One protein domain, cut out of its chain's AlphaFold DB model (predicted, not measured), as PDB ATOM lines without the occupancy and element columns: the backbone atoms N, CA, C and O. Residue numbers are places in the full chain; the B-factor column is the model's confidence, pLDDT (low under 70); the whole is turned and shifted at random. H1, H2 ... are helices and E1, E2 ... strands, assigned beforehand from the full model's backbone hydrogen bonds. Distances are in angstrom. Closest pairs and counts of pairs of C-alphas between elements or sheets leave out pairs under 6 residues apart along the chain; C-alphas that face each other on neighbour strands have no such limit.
ATOM      1  N   ASN A 167     -29.287  -1.056  38.482       37.09
ATOM      2  CA  ASN A 167     -29.743  -1.718  37.256       37.09
ATOM      3  C   ASN A 167     -28.842  -1.318  36.076       37.09
ATOM      4  O   ASN A 167     -28.811  -0.143  35.696       37.09
ATOM      5  N   TRP A 168     -28.142  -2.276  35.466       46.47
ATOM      6  CA  TRP A 168     -27.199  -2.002  34.377       46.47
ATOM      7  C   TRP A 168     -27.813  -2.268  33.000       46.47
ATOM      8  O   TRP A 168     -28.157  -3.396  32.651       46.47
ATOM      9  N   LEU A 169     -27.877  -1.233  32.157       45.16
ATOM     10  CA  LEU A 169     -28.248  -1.391  30.751       45.16
ATOM     11  C   LEU A 169     -27.037  -1.855  29.927       45.16
ATOM     12  O   LEU A 169     -26.141  -1.067  29.642       45.16
ATOM     13  N   THR A 170     -27.074  -3.131  29.532       43.97
ATOM     14  CA  THR A 170     -26.268  -3.833  28.504       43.97
ATOM     15  C   THR A 170     -24.769  -3.497  28.417       43.97
ATOM     16  O   THR A 170     -24.357  -2.442  27.935       43.97
ATOM     17  N   LEU A 171     -23.930  -4.475  28.761       40.03
ATOM     18  CA  LEU A 171     -22.481  -4.422  28.557       40.03
ATOM     19  C   LEU A 171     -22.088  -4.971  27.178       40.03
ATOM     20  O   LEU A 171     -22.490  -6.072  26.805       40.03
ATOM     21  N   PHE A 172     -21.259  -4.221  26.448       37.50
ATOM     22  CA  PHE A 172     -20.568  -4.689  25.244       37.50
ATOM     23  C   PHE A 172     -19.064  -4.522  25.466       37.50
ATOM     24  O   PHE A 172     -18.599  -3.404  25.678       37.50
ATOM     25  N   ASP A 173     -18.321  -5.630  25.439       37.06
ATOM     26  CA  ASP A 173     -16.853  -5.652  25.549       37.06
ATOM     27  C   ASP A 173     -16.299  -4.836  26.743       37.06
ATOM     28  O   ASP A 173     -15.535  -3.881  26.597       37.06
ATOM     29  N   GLY A 174     -16.790  -5.146  27.950       34.22
ATOM     30  CA  GLY A 174     -16.366  -4.493  29.198       34.22
ATOM     31  C   GLY A 174     -16.791  -3.025  29.363       34.22
ATOM     32  O   GLY A 174     -16.455  -2.413  30.373       34.22
ATOM     33  N   LYS A 175     -17.536  -2.442  28.412       34.97
ATOM     34  CA  LYS A 175     -17.990  -1.040  28.455       34.97
ATOM     35  C   LYS A 175     -19.511  -0.927  28.573       34.97
ATOM     36  O   LYS A 175     -20.267  -1.579  27.850       34.97
ATOM     37  N   ILE A 176     -19.950  -0.064  29.489       41.09
ATOM     38  CA  ILE A 176     -21.361   0.268  29.732       41.09
ATOM     39  C   ILE A 176     -21.868   1.174  28.602       41.09
ATOM     40  O   ILE A 176     -21.270   2.216  28.326       41.09
ATOM     41  N   LEU A 177     -22.981   0.807  27.958       37.38
ATOM     42  CA  LEU A 177     -23.588   1.583  26.871       37.38
ATOM     43  C   LEU A 177     -24.934   2.188  27.292       37.38
ATOM     44  O   LEU A 177     -25.994   1.598  27.090       37.38
ATOM     45  N   GLN A 178     -24.914   3.423  27.801       37.44
ATOM     46  CA  GLN A 178     -26.144   4.166  28.094       37.44
ATOM     47  C   GLN A 178     -26.805   4.690  26.800       37.44
ATOM     48  O   GLN A 178     -26.541   5.799  26.332       37.44
ATOM     49  N   LEU A 179     -27.682   3.878  26.203       39.00
ATOM     50  CA  LEU A 179     -28.436   4.213  24.990       39.00
ATOM     51  C   LEU A 179     -29.858   4.701  25.318       39.00
ATOM     52  O   LEU A 179     -30.812   3.928  25.318       39.00
ATOM     53  N   ASN A 180     -30.025   6.017  25.491       33.03
ATOM     54  CA  ASN A 180     -31.301   6.689  25.820       33.03
ATOM     55  C   ASN A 180     -32.404   6.627  24.724       33.03
ATOM     56  O   ASN A 180     -33.280   7.488  24.684       33.03
ATOM     57  N   LEU A 181     -32.350   5.674  23.786       32.94
ATOM     58  CA  LEU A 181     -33.246   5.597  22.619       32.94
ATOM     59  C   LEU A 181     -33.902   4.225  22.389       32.94
ATOM     60  O   LEU A 181     -34.787   4.138  21.540       32.94
ATOM     61  N   ILE A 182     -33.510   3.178  23.124       39.84
ATOM     62  CA  ILE A 182     -34.219   1.889  23.150       39.84
ATOM     63  C   ILE A 182     -34.189   1.367  24.590       39.84
ATOM     64  O   ILE A 182     -33.126   1.013  25.095       39.84
ATOM     65  N   GLN A 183     -35.346   1.318  25.250       36.56
ATOM     66  CA  GLN A 183     -35.485   0.670  26.555       36.56
ATOM     67  C   GLN A 183     -35.543  -0.850  26.362       36.56
ATOM     68  O   GLN A 183     -36.617  -1.428  26.216       36.56
ATOM     69  N   PHE A 184     -34.383  -1.504  26.363       52.50
ATOM     70  CA  PHE A 184     -34.321  -2.935  26.641       52.50
ATOM     71  C   PHE A 184     -34.454  -3.131  28.151       52.50
ATOM     72  O   PHE A 184     -33.628  -2.616  28.905       52.50
ATOM     73  N   ASN A 185     -35.483  -3.857  28.592       51.88
ATOM     74  CA  ASN A 185     -35.737  -4.106  30.012       51.88
ATOM     75  C   ASN A 185     -34.779  -5.189  30.550       51.88
ATOM     76  O   ASN A 185     -35.154  -6.339  30.764       51.88
ATOM     77  N   CYS A 186     -33.501  -4.823  30.663       61.88
ATOM     78  CA  CYS A 186     -32.422  -5.689  31.124       61.88
ATOM     79  C   CYS A 186     -32.409  -5.679  32.656       61.88
ATOM     80  O   CYS A 186     -31.692  -4.882  33.258       61.88
ATOM     81  N   ASN A 187     -33.176  -6.565  33.293       80.44
ATOM     82  CA  ASN A 187     -33.184  -6.726  34.756       80.44
ATOM     83  C   ASN A 187     -31.967  -7.537  35.252       80.44
ATOM     84  O   ASN A 187     -32.078  -8.371  36.151       80.44
ATOM     85  N   GLY A 188     -30.818  -7.319  34.610       85.50
ATOM     86  CA  GLY A 188     -29.565  -7.993  34.890       85.50
ATOM     87  C   GLY A 188     -28.846  -7.288  36.028       85.50
ATOM     88  O   GLY A 188     -28.608  -6.079  35.971       85.50
ATOM     89  N   LEU A 189     -28.497  -8.050  37.058       92.38
ATOM     90  CA  LEU A 189     -27.757  -7.566  38.213       92.38
ATOM     91  C   LEU A 189     -26.339  -8.141  38.197       92.38
ATOM     92  O   LEU A 189     -26.068  -9.168  37.571       92.38
ATOM     93  N   TYR A 190     -25.443  -7.469  38.907       93.50
ATOM     94  CA  TYR A 190     -24.171  -8.046  39.323       93.50
ATOM     95  C   TYR A 190     -24.262  -8.377  40.811       93.50
ATOM     96  O   TYR A 190     -24.839  -7.599  41.576       93.50
ATOM     97  N   ASP A 191     -23.744  -9.537  41.200       92.06
ATOM     98  CA  ASP A 191     -23.612  -9.912  42.606       92.06
ATOM     99  C   ASP A 191     -22.450  -9.160  43.287       92.06
ATOM    100  O   ASP A 191     -21.789  -8.303  42.693       92.06
ATOM    101  N   GLU A 192     -22.211  -9.455  44.563       91.19
ATOM    102  CA  GLU A 192     -21.151  -8.816  45.354       91.19
ATOM    103  C   GLU A 192     -19.721  -9.138  44.878       91.19
ATOM    104  O   GLU A 192     -18.794  -8.408  45.225       91.19
ATOM    105  N   TYR A 193     -19.549 -10.162  44.033       94.12
ATOM    106  CA  TYR A 193     -18.279 -10.543  43.406       94.12
ATOM    107  C   TYR A 193     -18.127  -9.963  41.989       94.12
ATOM    108  O   TYR A 193     -17.120 -10.206  41.323       94.12
ATOM    109  N   GLY A 194     -19.108  -9.190  41.509       93.19
ATOM    110  CA  GLY A 194     -19.119  -8.647  40.150       93.19
ATOM    111  C   GLY A 194     -19.474  -9.682  39.077       93.19
ATOM    112  O   GLY A 194     -19.208  -9.452  37.895       93.19
ATOM    113  N   LEU A 195     -20.085 -10.810  39.449       95.12
ATOM    114  CA  LEU A 195     -20.553 -11.829  38.511       95.12
ATOM    115  C   LEU A 195     -22.011 -11.560  38.113       95.12
ATOM    116  O   LEU A 195     -22.806 -11.031  38.889       95.12
ATOM    117  N   LYS A 196     -22.380 -11.906  36.875       96.62
ATOM    118  CA  LYS A 196     -23.757 -11.724  36.384       96.62
ATOM    119  C   LYS A 196     -24.733 -12.591  37.177       96.62
ATOM    120  O   LYS A 196     -24.494 -13.785  37.351       96.62
ATOM    121  N   THR A 197     -25.865 -12.009  37.553       96.00
ATOM    122  CA  THR A 197     -27.004 -12.705  38.159       96.00
ATOM    123  C   THR A 197     -28.340 -12.133  37.653       96.00
ATOM    124  O   THR A 197     -28.390 -11.011  37.132       96.00
ATOM    125  N   GLY A 198     -29.425 -12.903  37.743       96.12
ATOM    126  CA  GLY A 198     -30.762 -12.515  37.280       96.12
ATOM    127  C   GLY A 198     -30.948 -12.566  35.757       96.12
ATOM    128  O   GLY A 198     -30.237 -13.275  35.046       96.12
ATOM    129  N   ASN A 199     -31.929 -11.826  35.232       96.81
ATOM    130  CA  ASN A 199     -32.360 -11.929  33.831       96.81
ATOM    131  C   ASN A 199     -31.582 -10.988  32.899       96.81
ATOM    132  O   ASN A 199     -31.661  -9.767  33.029       96.81
ATOM    133  N   TRP A 200     -30.902 -11.548  31.899       96.62
ATOM    134  CA  TRP A 200     -30.057 -10.812  30.956       96.62
ATOM    135  C   TRP A 200     -30.545 -10.910  29.511       96.62
ATOM    136  O   TRP A 200     -31.104 -11.917  29.079       96.62
ATOM    137  N   VAL A 201     -30.245  -9.860  28.741       94.88
ATOM    138  CA  VAL A 201     -30.305  -9.859  27.276       94.88
ATOM    139  C   VAL A 201     -28.906  -9.560  26.750       94.88
ATOM    140  O   VAL A 201     -28.316  -8.526  27.060       94.88
ATOM    141  N   GLU A 202     -28.369 -10.470  25.947       93.75
ATOM    142  CA  GLU A 202     -27.036 -10.394  25.368       93.75
ATOM    143  C   GLU A 202     -27.103 -10.249  23.850       93.75
ATOM    144  O   GLU A 202     -27.792 -10.997  23.152       93.75
ATOM    145  N   LEU A 203     -26.344  -9.297  23.316       89.38
ATOM    146  CA  LEU A 203     -26.151  -9.166  21.878       89.38
ATOM    147  C   LEU A 203     -25.141 -10.225  21.417       89.38
ATOM    148  O   LEU A 203     -24.114 -10.438  22.057       89.38
ATOM    149  N   ASN A 204     -25.420 -10.899  20.300       79.88
ATOM    150  CA  ASN A 204     -24.467 -11.830  19.691       79.88
ATOM    151  C   ASN A 204     -23.148 -11.098  19.367       79.88
ATOM    152  O   ASN A 204     -23.191  -9.980  18.862       79.88
ATOM    153  N   SER A 205     -21.986 -11.723  19.586       64.25
ATOM    154  CA  SER A 205     -20.667 -11.122  19.309       64.25
ATOM    155  C   SER A 205     -20.472 -10.669  17.854       64.25
ATOM    156  O   SER A 205     -19.686  -9.766  17.585       64.25
ATOM    157  N   ASN A 206     -21.228 -11.238  16.908       62.59
ATOM    158  CA  ASN A 206     -21.253 -10.794  15.513       62.59
ATOM    159  C   ASN A 206     -21.997  -9.454  15.304       62.59
ATOM    160  O   ASN A 206     -21.993  -8.927  14.192       62.59
ATOM    161  N   PHE A 207     -22.655  -8.906  16.329       64.12
ATOM    162  CA  PHE A 207     -23.347  -7.621  16.290       64.12
ATOM    163  C   PHE A 207     -22.340  -6.478  16.475       64.12
ATOM    164  O   PHE A 207     -22.115  -5.978  17.575       64.12
ATOM    165  N   SER A 208     -21.692  -6.083  15.380       53.75
ATOM    166  CA  SER A 208     -20.638  -5.068  15.417       53.75
ATOM    167  C   SER A 208     -21.144  -3.681  15.853       53.75
ATOM    168  O   SER A 208     -22.249  -3.254  15.504       53.75
ATOM    169  N   MET A 209     -20.288  -2.920  16.548       46.53
ATOM    170  CA  MET A 209     -20.560  -1.532  16.969       46.53
ATOM    171  C   MET A 209     -20.928  -0.612  15.786       46.53
ATOM    172  O   MET A 209     -21.694   0.344  15.938       46.53
ATOM    173  N   PHE A 210     -20.452  -0.948  14.581       47.34
ATOM    174  CA  PHE A 210     -20.829  -0.297  13.327       47.34
ATOM    175  C   PHE A 210     -22.352  -0.292  13.095       47.34
ATOM    176  O   PHE A 210     -22.862   0.698  12.582       47.34
ATOM    177  N   HIS A 211     -23.109  -1.312  13.516       56.94
ATOM    178  CA  HIS A 211     -24.563  -1.350  13.298       56.94
ATOM    179  C   HIS A 211     -25.336  -0.390  14.210       56.94
ATOM    180  O   HIS A 211     -26.284   0.247  13.748       56.94
ATOM    181  N   ILE A 212     -24.910  -0.226  15.469       53.56
ATOM    182  CA  ILE A 212     -25.486   0.765  16.397       53.56
ATOM    183  C   ILE A 212     -25.274   2.170  15.816       53.56
ATOM    184  O   ILE A 212     -26.218   2.950  15.685       53.56
ATOM    185  N   LEU A 213     -24.050   2.455  15.358       46.75
ATOM    186  CA  LEU A 213     -23.705   3.724  14.718       46.75
ATOM    187  C   LEU A 213     -24.444   3.929  13.384       46.75
ATOM    188  O   LEU A 213     -24.960   5.019  13.142       46.75
ATOM    189  N   GLN A 214     -24.568   2.898  12.542       52.91
ATOM    190  CA  GLN A 214     -25.287   2.959  11.264       52.91
ATOM    191  C   GLN A 214     -26.794   3.177  11.464       52.91
ATOM    192  O   GLN A 214     -27.406   3.939  10.713       52.91
ATOM    193  N   PHE A 215     -27.404   2.565  12.483       47.16
ATOM    194  CA  PHE A 215     -28.807   2.792  12.838       47.16
ATOM    195  C   PHE A 215     -29.039   4.246  13.272       47.16
ATOM    196  O   PHE A 215     -29.894   4.934  12.700       47.16
ATOM    197  N   SER A 216     -28.221   4.753  14.200       48.59
ATOM    198  CA  SER A 216     -28.248   6.156  14.630       48.59
ATOM    199  C   SER A 216     -28.007   7.122  13.463       48.59
ATOM    200  O   SER A 216     -28.723   8.116  13.310       48.59
ATOM    201  N   PHE A 217     -27.057   6.810  12.579       50.97
ATOM    202  CA  PHE A 217     -26.740   7.606  11.394       50.97
ATOM    203  C   PHE A 217     -27.884   7.625  10.372       50.97
ATOM    204  O   PHE A 217     -28.213   8.689   9.845       50.97
ATOM    205  N   ASN A 218     -28.555   6.495  10.139       49.47
ATOM    206  CA  ASN A 218     -29.717   6.411   9.252       49.47
ATOM    207  C   ASN A 218     -30.880   7.293   9.755       49.47
ATOM    208  O   ASN A 218     -31.523   7.978   8.956       49.47
ATOM    209  N   GLN A 219     -31.124   7.351  11.070       51.00
ATOM    210  CA  GLN A 219     -32.115   8.265  11.666       51.00
ATOM    211  C   GLN A 219     -31.698   9.744  11.540       51.00
ATOM    212  O   GLN A 219     -32.517  10.627  11.242       51.00
ATOM    213  N   LEU A 220     -30.402  10.030  11.685       49.62
ATOM    214  CA  LEU A 220     -29.842  11.369  11.500       49.62
ATOM    215  C   LEU A 220     -29.968  11.822  10.029       49.62
ATOM    216  O   LEU A 220     -30.402  12.947   9.764       49.62
ATOM    217  N   GLN A 221     -29.730  10.928   9.061       54.47
ATOM    218  CA  GLN A 221     -29.984  11.184   7.640       54.47
ATOM    219  C   GLN A 221     -31.463  11.453   7.336       54.47
ATOM    220  O   GLN A 221     -31.762  12.437   6.655       54.47
ATOM    221  N   GLN A 222     -32.400  10.663   7.875       53.09
ATOM    222  CA  GLN A 222     -33.840  10.933   7.727       53.09
ATOM    223  C   GLN A 222     -34.201  12.346   8.212       53.09
ATOM    224  O   GLN A 222     -34.948  13.074   7.548       53.09
ATOM    225  N   THR A 223     -33.627  12.764   9.340       52.69
ATOM    226  CA  THR A 223     -33.825  14.098   9.921       52.69
ATOM    227  C   THR A 223     -33.236  15.198   9.028       52.69
ATOM    228  O   THR A 223     -33.891  16.218   8.783       52.69
ATOM    229  N   MET A 224     -32.044  14.987   8.460       55.25
ATOM    230  CA  MET A 224     -31.426  15.913   7.502       55.25
ATOM    231  C   MET A 224     -32.214  16.034   6.191       55.25
ATOM    232  O   MET A 224     -32.392  17.147   5.692       55.25
ATOM    233  N   VAL A 225     -32.727  14.928   5.641       63.66
ATOM    234  CA  VAL A 225     -33.543  14.932   4.414       63.66
ATOM    235  C   VAL A 225     -34.863  15.669   4.647       63.66
ATOM    236  O   VAL A 225     -35.182  16.581   3.879       63.66
ATOM    237  N   LYS A 226     -35.576  15.383   5.749       54.97
ATOM    238  CA  LYS A 226     -36.787  16.127   6.155       54.97
ATOM    239  C   LYS A 226     -36.508  17.635   6.259       54.97
ATOM    240  O   LYS A 226     -37.223  18.430   5.647       54.97
ATOM    241  N   ARG A 342     -31.155  -4.221   6.417       54.88
ATOM    242  CA  ARG A 342     -31.211  -4.662   7.817       54.88
ATOM    243  C   ARG A 342     -30.416  -5.956   7.939       54.88
ATOM    244  O   ARG A 342     -30.920  -7.018   7.583       54.88
ATOM    245  N   GLU A 343     -29.187  -5.862   8.433       60.97
ATOM    246  CA  GLU A 343     -28.486  -7.051   8.911       60.97
ATOM    247  C   GLU A 343     -29.209  -7.615  10.139       60.97
ATOM    248  O   GLU A 343     -29.728  -6.885  10.988       60.97
ATOM    249  N   ILE A 344     -29.306  -8.941  10.171       69.88
ATOM    250  CA  ILE A 344     -30.177  -9.692  11.071       69.88
ATOM    251  C   ILE A 344     -29.445  -9.885  12.405       69.88
ATOM    252  O   ILE A 344     -28.713 -10.855  12.605       69.88
ATOM    253  N   GLY A 345     -29.613  -8.920  13.311       83.44
ATOM    254  CA  GLY A 345     -29.047  -8.960  14.657       83.44
ATOM    255  C   GLY A 345     -29.794  -9.938  15.562       83.44
ATOM    256  O   GLY A 345     -30.958  -9.718  15.886       83.44
ATOM    257  N   PHE A 346     -29.118 -11.004  15.991       90.06
ATOM    258  CA  PHE A 346     -29.650 -11.940  16.983       90.06
ATOM    259  C   PHE A 346     -29.283 -11.496  18.401       90.06
ATOM    260  O   PHE A 346     -28.122 -11.195  18.684       90.06
ATOM    261  N   MET A 347     -30.264 -11.535  19.293       95.25
ATOM    262  CA  MET A 347     -30.105 -11.371  20.734       95.25
ATOM    263  C   MET A 347     -30.294 -12.732  21.416       95.25
ATOM    264  O   MET A 347     -30.920 -13.636  20.855       95.25
ATOM    265  N   GLN A 348     -29.743 -12.902  22.609       96.88
ATOM    266  CA  GLN A 348     -29.973 -14.058  23.470       96.88
ATOM    267  C   GLN A 348     -30.513 -13.564  24.806       96.88
ATOM    268  O   GLN A 348     -29.912 -12.684  25.404       96.88
ATOM    269  N   GLU A 349     -31.636 -14.100  25.262       97.31
ATOM    270  CA  GLU A 349     -32.231 -13.768  26.561       97.31
ATOM    271  C   GLU A 349     -32.262 -15.014  27.450       97.31
ATOM    272  O   GLU A 349     -32.459 -16.124  26.945       97.31
ATOM    273  N   GLY A 350     -32.078 -14.832  28.752       97.56
ATOM    274  CA  GLY A 350     -32.133 -15.902  29.745       97.56
ATOM    275  C   GLY A 350     -31.521 -15.475  31.075       97.56
ATOM    276  O   GLY A 350     -31.162 -14.311  31.264       97.56
ATOM    277  N   GLU A 351     -31.412 -16.418  32.003       97.75
ATOM    278  CA  GLU A 351     -30.945 -16.154  33.361       97.75
ATOM    279  C   GLU A 351     -29.443 -16.426  33.523       97.75
ATOM    280  O   GLU A 351     -28.873 -17.332  32.905       97.75
ATOM    281  N   TYR A 352     -28.798 -15.623  34.365       98.06
ATOM    282  CA  TYR A 352     -27.464 -15.862  34.894       98.06
ATOM    283  C   TYR A 352     -27.538 -16.146  36.396       98.06
ATOM    284  O   TYR A 352     -28.330 -15.535  37.109       98.06
ATOM    285  N   LEU A 353     -26.645 -17.006  36.878       97.25
ATOM    286  CA  LEU A 353     -26.384 -17.232  38.296       97.25
ATOM    287  C   LEU A 353     -24.869 -17.362  38.483       97.25
ATOM    288  O   LEU A 353     -24.229 -18.160  37.797       97.25
ATOM    289  N   ASN A 354     -24.287 -16.554  39.371       96.94
ATOM    290  CA  ASN A 354     -22.849 -16.530  39.678       96.94
ATOM    291  C   ASN A 354     -21.963 -16.495  38.407       96.94
ATOM    292  O   ASN A 354     -20.988 -17.235  38.275       96.94
ATOM    293  N   GLY A 355     -22.346 -15.689  37.410       96.62
ATOM    294  CA  GLY A 355     -21.616 -15.533  36.145       96.62
ATOM    295  C   GLY A 355     -21.807 -16.660  35.122       96.62
ATOM    296  O   GLY A 355     -21.399 -16.496  33.969       96.62
ATOM    297  N   LYS A 356     -22.479 -17.760  35.481       97.88
ATOM    298  CA  LYS A 356     -22.860 -18.861  34.580       97.88
ATOM    299  C   LYS A 356     -24.261 -18.631  34.008       97.88
ATOM    300  O   LYS A 356     -25.145 -18.135  34.699       97.88
ATOM    301  N   ARG A 357     -24.481 -18.995  32.741       98.00
ATOM    302  CA  ARG A 357     -25.825 -19.002  32.136       98.00
ATOM    303  C   ARG A 357     -26.608 -20.179  32.702       98.00
ATOM    304  O   ARG A 357     -26.121 -21.291  32.594       98.00
ATOM    305  N   VAL A 358     -27.802 -19.966  33.234       98.19
ATOM    306  CA  VAL A 358     -28.640 -21.040  33.792       98.19
ATOM    307  C   VAL A 358     -30.046 -21.000  33.200       98.19
ATOM    308  O   VAL A 358     -30.471 -19.997  32.622       98.19
ATOM    309  N   GLY A 359     -30.775 -22.105  33.330       98.06
ATOM    310  CA  GLY A 359     -32.191 -22.160  32.998       98.06
ATOM    311  C   GLY A 359     -32.482 -22.077  31.500       98.06
ATOM    312  O   GLY A 359     -31.652 -22.397  30.643       98.06
ATOM    313  N   GLN A 360     -33.701 -21.654  31.168       98.44
ATOM    314  CA  GLN A 360     -34.162 -21.551  29.787       98.44
ATOM    315  C   GLN A 360     -33.630 -20.278  29.120       98.44
ATOM    316  O   GLN A 360     -33.960 -19.161  29.512       98.44
ATOM    317  N   TRP A 361     -32.890 -20.461  28.032       98.12
ATOM    318  CA  TRP A 361     -32.410 -19.390  27.170       98.12
ATOM    319  C   TRP A 361     -33.142 -19.388  25.830       98.12
ATOM    320  O   TRP A 361     -33.484 -20.444  25.289       98.12
ATOM    321  N   PHE A 362     -33.345 -18.204  25.254       97.75
ATOM    322  CA  PHE A 362     -33.964 -18.016  23.944       97.75
ATOM    323  C   PHE A 362     -33.070 -17.187  23.021       97.75
ATOM    324  O   PHE A 362     -32.381 -16.269  23.451       97.75
ATOM    325  N   ILE A 363     -33.105 -17.487  21.722       96.56
ATOM    326  CA  ILE A 363     -32.503 -16.659  20.673       96.56
ATOM    327  C   ILE A 363     -33.618 -15.801  20.077       96.56
ATOM    328  O   ILE A 363     -34.526 -16.336  19.436       96.56
ATOM    329  N   VAL A 364     -33.544 -14.487  20.278       95.31
ATOM    330  CA  VAL A 364     -34.543 -13.506  19.842       95.31
ATOM    331  C   VAL A 364     -34.045 -12.748  18.617       95.31
ATOM    332  O   VAL A 364     -32.886 -12.348  18.535       95.31
ATOM    333  N   LEU A 365     -34.937 -12.529  17.658       91.56
ATOM    334  CA  LEU A 365     -34.736 -11.645  16.513       91.56
ATOM    335  C   LEU A 365     -36.065 -10.951  16.220       91.56
ATOM    336  O   LEU A 365     -37.090 -11.628  16.165       91.56
ATOM    337  N   ASP A 366     -36.052  -9.631  16.009       89.62
ATOM    338  CA  ASP A 366     -37.262  -8.827  15.763       89.62
ATOM    339  C   ASP A 366     -38.410  -9.204  16.731       89.62
ATOM    340  O   ASP A 366     -39.511  -9.563  16.305       89.62
ATOM    341  N   GLU A 367     -38.099  -9.218  18.037       90.75
ATOM    342  CA  GLU A 367     -39.001  -9.557  19.162       90.75
ATOM    343  C   GLU A 367     -39.568 -10.995  19.153       90.75
ATOM    344  O   GLU A 367     -40.369 -11.367  20.008       90.75
ATOM    345  N   LYS A 368     -39.134 -11.853  18.222       93.44
ATOM    346  CA  LYS A 368     -39.594 -13.244  18.102       93.44
ATOM    347  C   LYS A 368     -38.527 -14.218  18.575       93.44
ATOM    348  O   LYS A 368     -37.376 -14.153  18.152       93.44
TER     349      LYS A 368
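Overview. This is residues 167 to 226 and 342 to 368 of the 869 residues of an uncharacterized protein of Paramecium tetraurelia (UniProt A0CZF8). A twisted sheet of four strands, made of two hairpins side by side, E1 with E2 and E3 with E4, forms the body together with a long stretch without named elements, residues 167 to 187. The helix H1 leads away from the sheet, and its residues 217 to 226 stick out as a free arm at one end of the long axis. The printed part has 87 residues, with named elements in the order E1, E2, H1, E3, E4; the sheet's order is E1, E2, E3, E4, all antiparallel, and the class is mixed, helices and strands. The whole is only just loose, close to compact, with a radius of gyration of the C-alphas of 14.9 A, and elongated, spanning 48 by 25 by 20 A.

Arrangement. Within residues 167 to 187, residues 171 to 172 pair with residues 175 to 176, antiparallel. The edge strand E1, residues 188 to 190, forms a hairpin with the inner strand E2, residues 196 to 203; N 197 and O 189 are 2.8 A apart, within hydrogen-bond range. E2 bends by 102 degrees at residue 199, and its pairing is staggered, with E1 over residues 196 to 198 and with E3, residues 347 to 353, over residues 198 to 203. E2 and E3 are antiparallel at 164 degrees between directions, with N 200 and O 350 at 2.8 A and N 352 and O 198 at 2.8 A. H1, residues 209 to 226, is not on the sheet, and in it every O i to N i+4 pair is within hydrogen-bond range. E3 forms a hairpin with the other edge strand, E4, residues 356 to 365, at 166 degrees; N 347 and O 364 are 2.8 A apart. E4 bends by 92 degrees at residue 359. H1 is apart from E1 and E4, and E1 is apart from E4.

Along the chain. E1 begins at C-alpha 188, (-29.565, -7.993, 34.890), and is 7.0 A long from first to last C-alpha. E2 measures 14.9 A. H1 measures 26.3 A and ends at C-alpha 226, (-36.787, 16.127, 6.155). E3 measures 18.9 A. E4, the longest strand with 10 residues, measures 22.8 A and ends at C-alpha 365, (-34.736, -11.645, 16.513).

Size, cuts and confidence. The two C-alphas farthest apart, those of Tyr 193 and Lys 226, are 49.4 A apart. Without residues 217 to 226 the body spans 36 by 24 by 20 A. Residues 227 to 341 are not printed, and C-alphas 226 and 342 are 21.6 A apart across this cut, which lies in the link from H1 to E3. The links E1 to E2, E2 to H1 and E3 to E4 are tight. The mean pLDDT of the printed part is 70.5; residues 167 to 186, 205 to 226 and 342 to 344 are under 70.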